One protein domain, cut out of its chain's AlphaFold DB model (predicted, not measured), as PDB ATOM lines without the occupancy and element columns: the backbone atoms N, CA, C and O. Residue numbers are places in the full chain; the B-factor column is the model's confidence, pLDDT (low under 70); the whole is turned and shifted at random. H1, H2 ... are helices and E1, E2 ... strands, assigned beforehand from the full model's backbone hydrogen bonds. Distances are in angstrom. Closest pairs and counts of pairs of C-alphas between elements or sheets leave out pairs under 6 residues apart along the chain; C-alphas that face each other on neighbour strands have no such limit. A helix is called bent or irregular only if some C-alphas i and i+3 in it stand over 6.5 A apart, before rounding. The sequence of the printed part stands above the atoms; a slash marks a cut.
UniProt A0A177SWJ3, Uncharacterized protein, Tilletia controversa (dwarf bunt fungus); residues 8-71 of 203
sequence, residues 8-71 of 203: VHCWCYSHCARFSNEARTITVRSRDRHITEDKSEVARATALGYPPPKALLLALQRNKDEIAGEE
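AT A GLANCE: This is residues 8 to 71 of the 203 residues of an uncharacterized protein of Tilletia controversa (dwarf bunt fungus) (UniProt A0A177SWJ3). Two long helices, H1 and H2, fold back on each other as a helical hairpin, and a small two-stranded hairpin, E1 and E2, sits by the end of it where H1 begins and H2 ends. E1 is the strand nearer to both helices, and a long loop, residues 11 to 23, joins it to E2. The printed part has 64 residues, with two named strands and then two named helices, in the order E1, E2, H1, H2. The two strands form an antiparallel sheet, and the class is mostly helix. The whole is compact, with a radius of gyration of the C-alphas of 11.5 A, and spans 34 by 25 by 17 A.

IN THESE COORDINATES: E1 is residues 8 to 10, and its C-alpha 8 is at (245.453, 194.255, 208.556). E2 is residues 24 to 27. H1 is residues 28 to 47, 28.5 A from first to last C-alpha, and begins with C-alpha 28 at (243.092, 192.454, 213.778). H2 is residues 54 to 71, 26.3 A long in the same measure, and ends with C-alpha 71 at (246.700, 181.904, 207.247). Neither helix is bent.

HOW THE PARTS SIT: E1 and E2 are antiparallel neighbours and a hairpin, with 126 degrees between their directions. N 8 and O 26 are 2.8 A apart and N 10 and O 24 are 2.9 A apart, both within hydrogen-bond range. The closest C-alphas of E1 and H1 are those of Val 8 and Val 28, 6.0 A apart. The closest of E1 and H2 are those of Cys 10 and Asn 63, 6.3 A apart. E2 and H2 are apart. H1 and H2 touch and form a helical hairpin, running opposite ways at a steep tilt of 38 degrees, only just past shallow. H1 touches H2 with its residues 35 to 42 alone, and H2 touches H1 with its residues 56 to 63 alone. Their closest C-alphas are those of Ile 35 and Leu 60, 6.8 A apart. In H1 and H2 every O i to N i+4 pair is within hydrogen-bond range.

THE WHOLE: The two C-alphas farthest apart are those of Gly 49 and Glu 71, 34.9 A. The printed part has no cut. The link from E1 to E2 is long, with 13 residues; that from E2 to H1 is tight, with 0 residues; that from H1 to H2 is short, with 6. The mean pLDDT of the printed part is 92.8, and no printed residue is under 70.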
ATOM      1  N   VAL A   8     246.085 195.051 209.615       94.50
ATOM      2  CA  VAL A   8     245.453 194.255 208.556       94.50
ATOM      3  C   VAL A   8     244.479 195.108 207.755       94.50
ATOM      4  O   VAL A   8     243.981 196.124 208.253       94.50
ATOM      5  N   HIS A   9     244.189 194.689 206.529       95.31
ATOM      6  CA  HIS A   9     243.187 195.326 205.686       95.31
ATOM      7  C   HIS A   9     241.771 194.861 206.051       95.31
ATOM      8  O   HIS A   9     241.551 193.729 206.489       95.31
ATOM      9  N   CYS A  10     240.799 195.766 205.928       95.75
ATOM     10  CA  CYS A  10     239.393 195.491 206.194       95.75
ATOM     11  C   CYS A  10     238.481 196.220 205.205       95.75
ATOM     12  O   CYS A  10     238.667 197.410 204.930       95.75
ATOM     13  N   TRP A  11     237.449 195.511 204.746       95.94
ATOM     14  CA  TRP A  11     236.432 195.998 203.805       95.94
ATOM     15  C   TRP A  11     235.026 196.087 204.407       95.94
ATOM     16  O   TRP A  11     234.060 196.101 203.655       95.94
ATOM     17  N   CYS A  12     234.870 196.102 205.737       94.06
ATOM     18  CA  CYS A  12     233.534 196.083 206.351       94.06
ATOM     19  C   CYS A  12     232.625 197.204 205.820       94.06
ATOM     20  O   CYS A  12     233.065 198.342 205.609       94.06
ATOM     21  N   TYR A  13     231.354 196.868 205.621       91.12
ATOM     22  CA  TYR A  13     230.374 197.740 204.981       91.12
ATOM     23  C   TYR A  13     230.073 198.973 205.836       91.12
ATOM     24  O   TYR A  13     230.000 200.095 205.338       91.12
ATOM     25  N   SER A  14     229.965 198.763 207.147       89.25
ATOM     26  CA  SER A  14     229.499 199.782 208.087       89.25
ATOM     27  C   SER A  14     230.547 200.863 208.395       89.25
ATOM     28  O   SER A  14     230.184 202.029 208.577       89.25
ATOM     29  N   HIS A  15     231.842 200.507 208.421       90.06
ATOM     30  CA  HIS A  15     232.911 201.403 208.904       90.06
ATOM     31  C   HIS A  15     234.025 201.680 207.893       90.06
ATOM     32  O   HIS A  15     234.530 202.802 207.833       90.06
ATOM     33  N   CYS A  16     234.449 200.680 207.117       92.06
ATOM     34  CA  CYS A  16     235.657 200.784 206.294       92.06
ATOM     35  C   CYS A  16     235.342 201.171 204.849       92.06
ATOM     36  O   CYS A  16     235.960 202.104 204.339       92.06
ATOM     37  N   ALA A  17     234.351 200.517 204.241       86.19
ATOM     38  CA  ALA A  17     233.982 200.680 202.835       86.19
ATOM     39  C   ALA A  17     232.775 201.618 202.609       86.19
ATOM     40  O   ALA A  17     232.210 201.673 201.521       86.19
ATOM     41  N   ARG A  18     232.352 202.370 203.636       77.50
ATOM     42  CA  ARG A  18     231.124 203.189 203.599       77.50
ATOM     43  C   ARG A  18     231.142 204.295 202.536       77.50
ATOM     44  O   ARG A  18     230.090 204.665 202.027       77.50
ATOM     45  N   PHE A  19     232.324 204.828 202.227       73.25
ATOM     46  CA  PHE A  19     232.500 205.963 201.308       73.25
ATOM     47  C   PHE A  19     233.480 205.682 200.165       73.25
ATOM     48  O   PHE A  19     233.609 206.494 199.255       73.25
ATOM     49  N   SER A  20     234.172 204.547 200.204       76.69
ATOM     50  CA  SER A  20     235.110 204.131 199.170       76.69
ATOM     51  C   SER A  20     235.098 202.611 199.063       76.69
ATOM     52  O   SER A  20     234.910 201.907 200.050       76.69
ATOM     53  N   ASN A  21     235.330 202.088 197.861       80.50
ATOM     54  CA  ASN A  21     235.500 200.646 197.644       80.50
ATOM     55  C   ASN A  21     236.893 200.145 198.083       80.50
ATOM     56  O   ASN A  21     237.288 199.031 197.734       80.50
ATOM     57  N   GLU A  22     237.635 200.969 198.819       87.81
ATOM     58  CA  GLU A  22     239.021 200.749 199.212       87.81
ATOM     59  C   GLU A  22     239.106 200.119 200.604       87.81
ATOM     60  O   GLU A  22     238.283 200.378 201.487       87.81
ATOM     61  N   ALA A  23     240.124 199.285 200.808       91.75
ATOM     62  CA  ALA A  23     240.386 198.684 202.106       91.75
ATOM     63  C   ALA A  23     240.917 199.734 203.086       91.75
ATOM     64  O   ALA A  23     241.749 200.566 202.724       91.75
ATOM     65  N   ARG A  24     240.531 199.645 204.363       93.94
ATOM     66  CA  ARG A  24     241.191 200.408 205.433       93.94
ATOM     67  C   ARG A  24     242.131 199.525 206.234       93.94
ATOM     68  O   ARG A  24     241.770 198.410 206.601       93.94
ATOM     69  N   THR A  25     243.300 200.059 206.570       94.81
ATOM     70  CA  THR A  25     244.262 199.387 207.450       94.81
ATOM     71  C   THR A  25     243.890 199.612 208.916       94.81
ATOM     72  O   THR A  25     244.015 200.718 209.447       94.81
ATOM     73  N   ILE A  26     243.448 198.557 209.595       94.50
ATOM     74  CA  ILE A  26     243.017 198.566 210.999       94.50
ATOM     75  C   ILE A  26     243.761 197.491 211.802       94.50
ATOM     76  O   ILE A  26     244.675 196.854 211.291       94.50
ATOM     77  N   THR A  27     243.437 197.320 213.084       94.88
ATOM     78  CA  THR A  27     243.986 196.210 213.884       94.88
ATOM     79  C   THR A  27     243.175 194.932 213.672       94.88
ATOM     80  O   THR A  27     241.978 195.016 213.389       94.88
ATOM     81  N   VAL A  28     243.789 193.758 213.867       93.25
ATOM     82  CA  VAL A  28     243.092 192.454 213.778       93.25
ATOM     83  C   VAL A  28     241.834 192.424 214.652       93.25
ATOM     84  O   VAL A  28     240.751 192.128 214.162       93.25
ATOM     85  N   ARG A  29     241.941 192.853 215.917       93.88
ATOM     86  CA  ARG A  29     240.798 192.895 216.846       93.88
ATOM     87  C   ARG A  29     239.653 193.766 216.327       93.88
ATOM     88  O   ARG A  29     238.487 193.409 216.473       93.88
ATOM     89  N   SER A  30     239.978 194.914 215.729       95.00
ATOM     90  CA  SER A  30     238.974 195.787 215.112       95.00
ATOM     91  C   SER A  30     238.317 195.119 213.905       95.00
ATOM     92  O   SER A  30     237.100 195.202 213.769       95.00
ATOM     93  N   ARG A  31     239.096 194.426 213.060       94.81
ATOM     94  CA  ARG A  31     238.571 193.682 211.906       94.81
ATOM     95  C   ARG A  31     237.568 192.623 212.344       94.81
ATOM     96  O   ARG A  31     236.461 192.600 211.815       94.81
ATOM     97  N   ASP A  32     237.911 191.813 213.340       94.81
ATOM     98  CA  ASP A  32     237.040 190.739 213.828       94.81
ATOM     99  C   ASP A  32     235.725 191.291 214.388       94.81
ATOM    100  O   ASP A  32     234.643 190.763 214.108       94.81
ATOM    101  N   ARG A  33     235.799 192.414 215.119       96.50
ATOM    102  CA  ARG A  33     234.610 193.112 215.614       96.50
ATOM    103  C   ARG A  33     233.728 193.598 214.466       96.50
ATOM    104  O   ARG A  33     232.533 193.328 214.472       96.50
ATOM    105  N   HIS A  34     234.309 194.252 213.461       96.44
ATOM    106  CA  HIS A  34     233.556 194.750 212.308       96.44
ATOM    107  C   HIS A  34     232.908 193.615 211.497       96.44
ATOM    108  O   HIS A  34     231.750 193.724 211.114       96.44
ATOM    109  N   ILE A  35     233.624 192.508 211.267       95.94
ATOM    110  CA  ILE A  35     233.075 191.329 210.575       95.94
ATOM    111  C   ILE A  35     231.905 190.737 211.367       95.94
ATOM    112  O   ILE A  35     230.916 190.307 210.778       95.94
ATOM    113  N   THR A  36     232.008 190.703 212.697       97.19
ATOM    114  CA  THR A  36     230.933 190.210 213.568       97.19
ATOM    115  C   THR A  36     229.694 191.103 213.487       97.19
ATOM    116  O   THR A  36     228.586 190.589 213.342       97.19
ATOM    117  N   GLU A  37     229.876 192.425 213.510       96.81
ATOM    118  CA  GLU A  37     228.795 193.401 213.322       96.81
ATOM    119  C   GLU A  37     228.116 193.217 211.948       96.81
ATOM    120  O   GLU A  37     226.900 193.036 211.888       96.81
ATOM    121  N   ASP A  38     228.881 193.132 210.856       96.19
ATOM    122  CA  ASP A  38     228.335 192.926 209.505       96.19
ATOM    123  C   ASP A  38     227.603 191.568 209.370       96.19
ATOM    124  O   ASP A  38     226.548 191.485 208.741       96.19
ATOM    125  N   LYS A  39     228.100 190.492 210.003       97.19
ATOM    126  CA  LYS A  39     227.396 189.194 210.065       97.19
ATOM    127  C   LYS A  39     226.076 189.293 210.834       97.19
ATOM    128  O   LYS A  39     225.090 188.684 210.424       97.19
ATOM    129  N   SER A  40     226.054 190.048 211.932       97.31
ATOM    130  CA  SER A  40     224.831 190.272 212.709       97.31
ATOM    131  C   SER A  40     223.786 191.058 211.912       97.31
ATOM    132  O   SER A  40     222.598 190.762 212.002       97.31
ATOM    133  N   GLU A  41     224.228 191.986 211.060       96.19
ATOM    134  CA  GLU A  41     223.361 192.742 210.157       96.19
ATOM    135  C   GLU A  41     222.716 191.834 209.104       96.19
ATOM    136  O   GLU A  41     221.506 191.900 208.890       96.19
ATOM    137  N   VAL A  42     223.501 190.934 208.498       97.06
ATOM    138  CA  VAL A  42     222.976 189.907 207.583       97.06
ATOM    139  C   VAL A  42     221.925 189.054 208.290       97.06
ATOM    140  O   VAL A  42     220.815 188.915 207.784       97.06
ATOM    141  N   ALA A  43     222.248 188.529 209.476       97.69
ATOM    142  CA  ALA A  43     221.327 187.695 210.246       97.69
ATOM    143  C   ALA A  43     220.031 188.442 210.596       97.69
ATOM    144  O   ALA A  43     218.943 187.878 210.481       97.69
ATOM    145  N   ARG A  44     220.130 189.725 210.964       97.69
ATOM    146  CA  ARG A  44     218.972 190.580 211.246       97.69
ATOM    147  C   ARG A  44     218.105 190.790 210.009       97.69
ATOM    148  O   ARG A  44     216.891 190.649 210.107       97.69
ATOM    149  N   ALA A  45     218.700 191.110 208.858       96.44
ATOM    150  CA  ALA A  45     217.959 191.284 207.609       96.44
ATOM    151  C   ALA A  45     217.205 190.000 207.232       96.44
ATOM    152  O   ALA A  45     216.005 190.049 206.962       96.44
ATOM    153  N   THR A  46     217.876 188.848 207.332       96.81
ATOM    154  CA  THR A  46     217.266 187.533 207.097       96.81
ATOM    155  C   THR A  46     216.121 187.242 208.070       96.81
ATOM    156  O   THR A  46     215.060 186.810 207.631       96.81
ATOM    157  N   ALA A  47     216.290 187.521 209.366       97.75
ATOM    158  CA  ALA A  47     215.245 187.315 210.372       97.75
ATOM    159  C   ALA A  47     214.006 188.197 210.140       97.75
ATOM    160  O   ALA A  47     212.891 187.792 210.452       97.75
ATOM    161  N   LEU A  48     214.198 189.392 209.576       97.75
ATOM    162  CA  LEU A  48     213.116 190.307 209.211       97.75
ATOM    163  C   LEU A  48     212.491 189.997 207.838       97.75
ATOM    164  O   LEU A  48     211.534 190.660 207.450       97.75
ATOM    165  N   GLY A  49     213.016 189.014 207.099       97.81
ATOM    166  CA  GLY A  49     212.512 188.635 205.777       97.81
ATOM    167  C   GLY A  49     212.937 189.566 204.638       97.81
ATOM    168  O   GLY A  49     212.369 189.493 203.549       97.81
ATOM    169  N   TYR A  50     213.936 190.428 204.853       96.31
ATOM    170  CA  TYR A  50     214.476 191.301 203.810       96.31
ATOM    171  C   TYR A  50     215.817 190.773 203.281       96.31
ATOM    172  O   TYR A  50     216.636 190.259 204.051       96.31
ATOM    173  N   PRO A  51     216.098 190.919 201.973       95.44
ATOM    174  CA  PRO A  51     217.386 190.526 201.420       95.44
ATOM    175  C   PRO A  51     218.506 191.455 201.939       95.44
ATOM    176  O   PRO A  51     218.361 192.680 201.865       95.44
ATOM    177  N   PRO A  52     219.643 190.915 202.426       95.62
ATOM    178  CA  PRO A  52     220.783 191.724 202.843       95.62
ATOM    179  C   PRO A  52     221.353 192.560 201.682       95.62
ATOM    180  O   PRO A  52     221.352 192.102 200.533       95.62
ATOM    181  N   PRO A  53     221.917 193.753 201.949       93.56
ATOM    182  CA  PRO A  53     222.552 194.559 200.910       93.56
ATOM    183  C   PRO A  53     223.684 193.801 200.197       93.56
ATOM    184  O   PRO A  53     224.579 193.253 200.837       93.56
ATOM    185  N   LYS A  54     223.716 193.829 198.857       94.12
ATOM    186  CA  LYS A  54     224.770 193.148 198.070       94.12
ATOM    187  C   LYS A  54     226.183 193.604 198.450       94.12
ATOM    188  O   LYS A  54     227.093 192.787 198.533       94.12
ATOM    189  N   ALA A  55     226.359 194.898 198.718       92.50
ATOM    190  CA  ALA A  55     227.640 195.462 199.139       92.50
ATOM    191  C   ALA A  55     228.128 194.892 200.487       92.50
ATOM    192  O   ALA A  55     229.321 194.648 200.640       92.50
ATOM    193  N   LEU A  56     227.212 194.610 201.423       94.31
ATOM    194  CA  LEU A  56     227.515 193.963 202.705       94.31
ATOM    195  C   LEU A  56     228.021 192.529 202.498       94.31
ATOM    196  O   LEU A  56     229.027 192.128 203.078       94.31
ATOM    197  N   LEU A  57     227.363 191.770 201.621       95.50
ATOM    198  CA  LEU A  57     227.774 190.401 201.295       95.50
ATOM    199  C   LEU A  57     229.148 190.368 200.608       95.50
ATOM    200  O   LEU A  57     229.996 189.554 200.970       95.50
ATOM    201  N   LEU A  58     229.400 191.289 199.671       94.62
ATOM    202  CA  LEU A  58     230.700 191.431 199.006       94.62
ATOM    203  C   LEU A  58     231.815 191.818 199.989       94.62
ATOM    204  O   LEU A  58     232.910 191.265 199.918       94.62
ATOM    205  N   ALA A  59     231.538 192.733 200.919       94.38
ATOM    206  CA  ALA A  59     232.466 193.117 201.980       94.38
ATOM    207  C   ALA A  59     232.859 191.921 202.860       94.38
ATOM    208  O   ALA A  59     234.040 191.712 203.149       94.38
ATOM    209  N   LEU A  60     231.879 191.107 203.265       95.62
ATOM    210  CA  LEU A  60     232.129 189.888 204.031       95.62
ATOM    211  C   LEU A  60     232.934 188.862 203.231       95.62
ATOM    212  O   LEU A  60     233.828 188.245 203.801       95.62
ATOM    213  N   GLN A  61     232.649 188.696 201.937       96.25
ATOM    214  CA  GLN A  61     233.396 187.777 201.079       96.25
ATOM    215  C   GLN A  61     234.869 188.187 200.961       96.25
ATOM    216  O   GLN A  61     235.740 187.389 201.281       96.25
ATOM    217  N   ARG A  62     235.154 189.454 200.636       95.06
ATOM    218  CA  ARG A  62     236.536 189.958 200.521       95.06
ATOM    219  C   ARG A  62     237.346 189.771 201.800       95.06
ATOM    220  O   ARG A  62     238.493 189.351 201.747       95.06
ATOM    221  N   ASN A  63     236.745 190.055 202.959       94.75
ATOM    222  CA  ASN A  63     237.422 189.833 204.238       94.75
ATOM    223  C   ASN A  63     237.713 188.340 204.485       94.75
ATOM    224  O   ASN A  63     238.733 188.034 205.089       94.75
ATOM    225  N   LYS A  64     236.839 187.416 204.057       95.19
ATOM    226  CA  LYS A  64     237.101 185.970 204.174       95.19
ATOM    227  C   LYS A  64     238.276 185.545 203.299       95.19
ATOM    228  O   LYS A  64     239.130 184.814 203.786       95.19
ATOM    229  N   ASP A  65     238.311 186.020 202.057       93.75
ATOM    230  CA  ASP A  65     239.373 185.695 201.102       93.75
ATOM    231  C   ASP A  65     240.737 186.200 201.612       93.75
ATOM    232  O   ASP A  65     241.717 185.458 201.602       93.75
ATOM    233  N   GLU A  66     240.783 187.421 202.162       92.62
ATOM    234  CA  GLU A  66     242.000 187.986 202.766       92.62
ATOM    235  C   GLU A  66     242.475 187.178 203.984       92.62
ATOM    236  O   GLU A  66     243.657 186.866 204.107       92.62
ATOM    237  N   ILE A  67     241.561 186.817 204.893       91.69
ATOM    238  CA  ILE A  67     241.907 186.042 206.096       91.69
ATOM    239  C   ILE A  67     242.447 184.661 205.712       91.69
ATOM    240  O   ILE A  67     243.428 184.212 206.298       91.69
ATOM    241  N   ALA A  68     241.845 184.011 204.712       90.25
ATOM    242  CA  ALA A  68     242.330 182.732 204.205       90.25
ATOM    243  C   ALA A  68     243.751 182.848 203.615       90.25
ATOM    244  O   ALA A  68     244.578 181.965 203.837       90.25
ATOM    245  N   GLY A  69     244.057 183.952 202.923       84.69
ATOM    246  CA  GLY A  69     245.406 184.243 202.428       84.69
ATOM    247  C   GLY A  69     246.429 184.492 203.544       84.69
ATOM    248  O   GLY A  69     247.550 183.995 203.476       84.69
ATOM    249  N   GLU A  70     246.040 185.199 204.611       82.31
ATOM    250  CA  GLU A  70     246.912 185.465 205.768       82.31
ATOM    251  C   GLU A  70     247.293 184.200 206.558       82.31
ATOM    252  O   GLU A  70     248.345 184.175 207.204       82.31
ATOM    253  N   GLU A  71     246.434 183.178 206.569       70.38
ATOM    254  CA  GLU A  71     246.700 181.904 207.247       70.38
ATOM    255  C   GLU A  71     247.608 180.980 206.422       70.38
ATOM    256  O   GLU A  71     248.421 180.261 207.005       70.38
TER     257      GLU A  71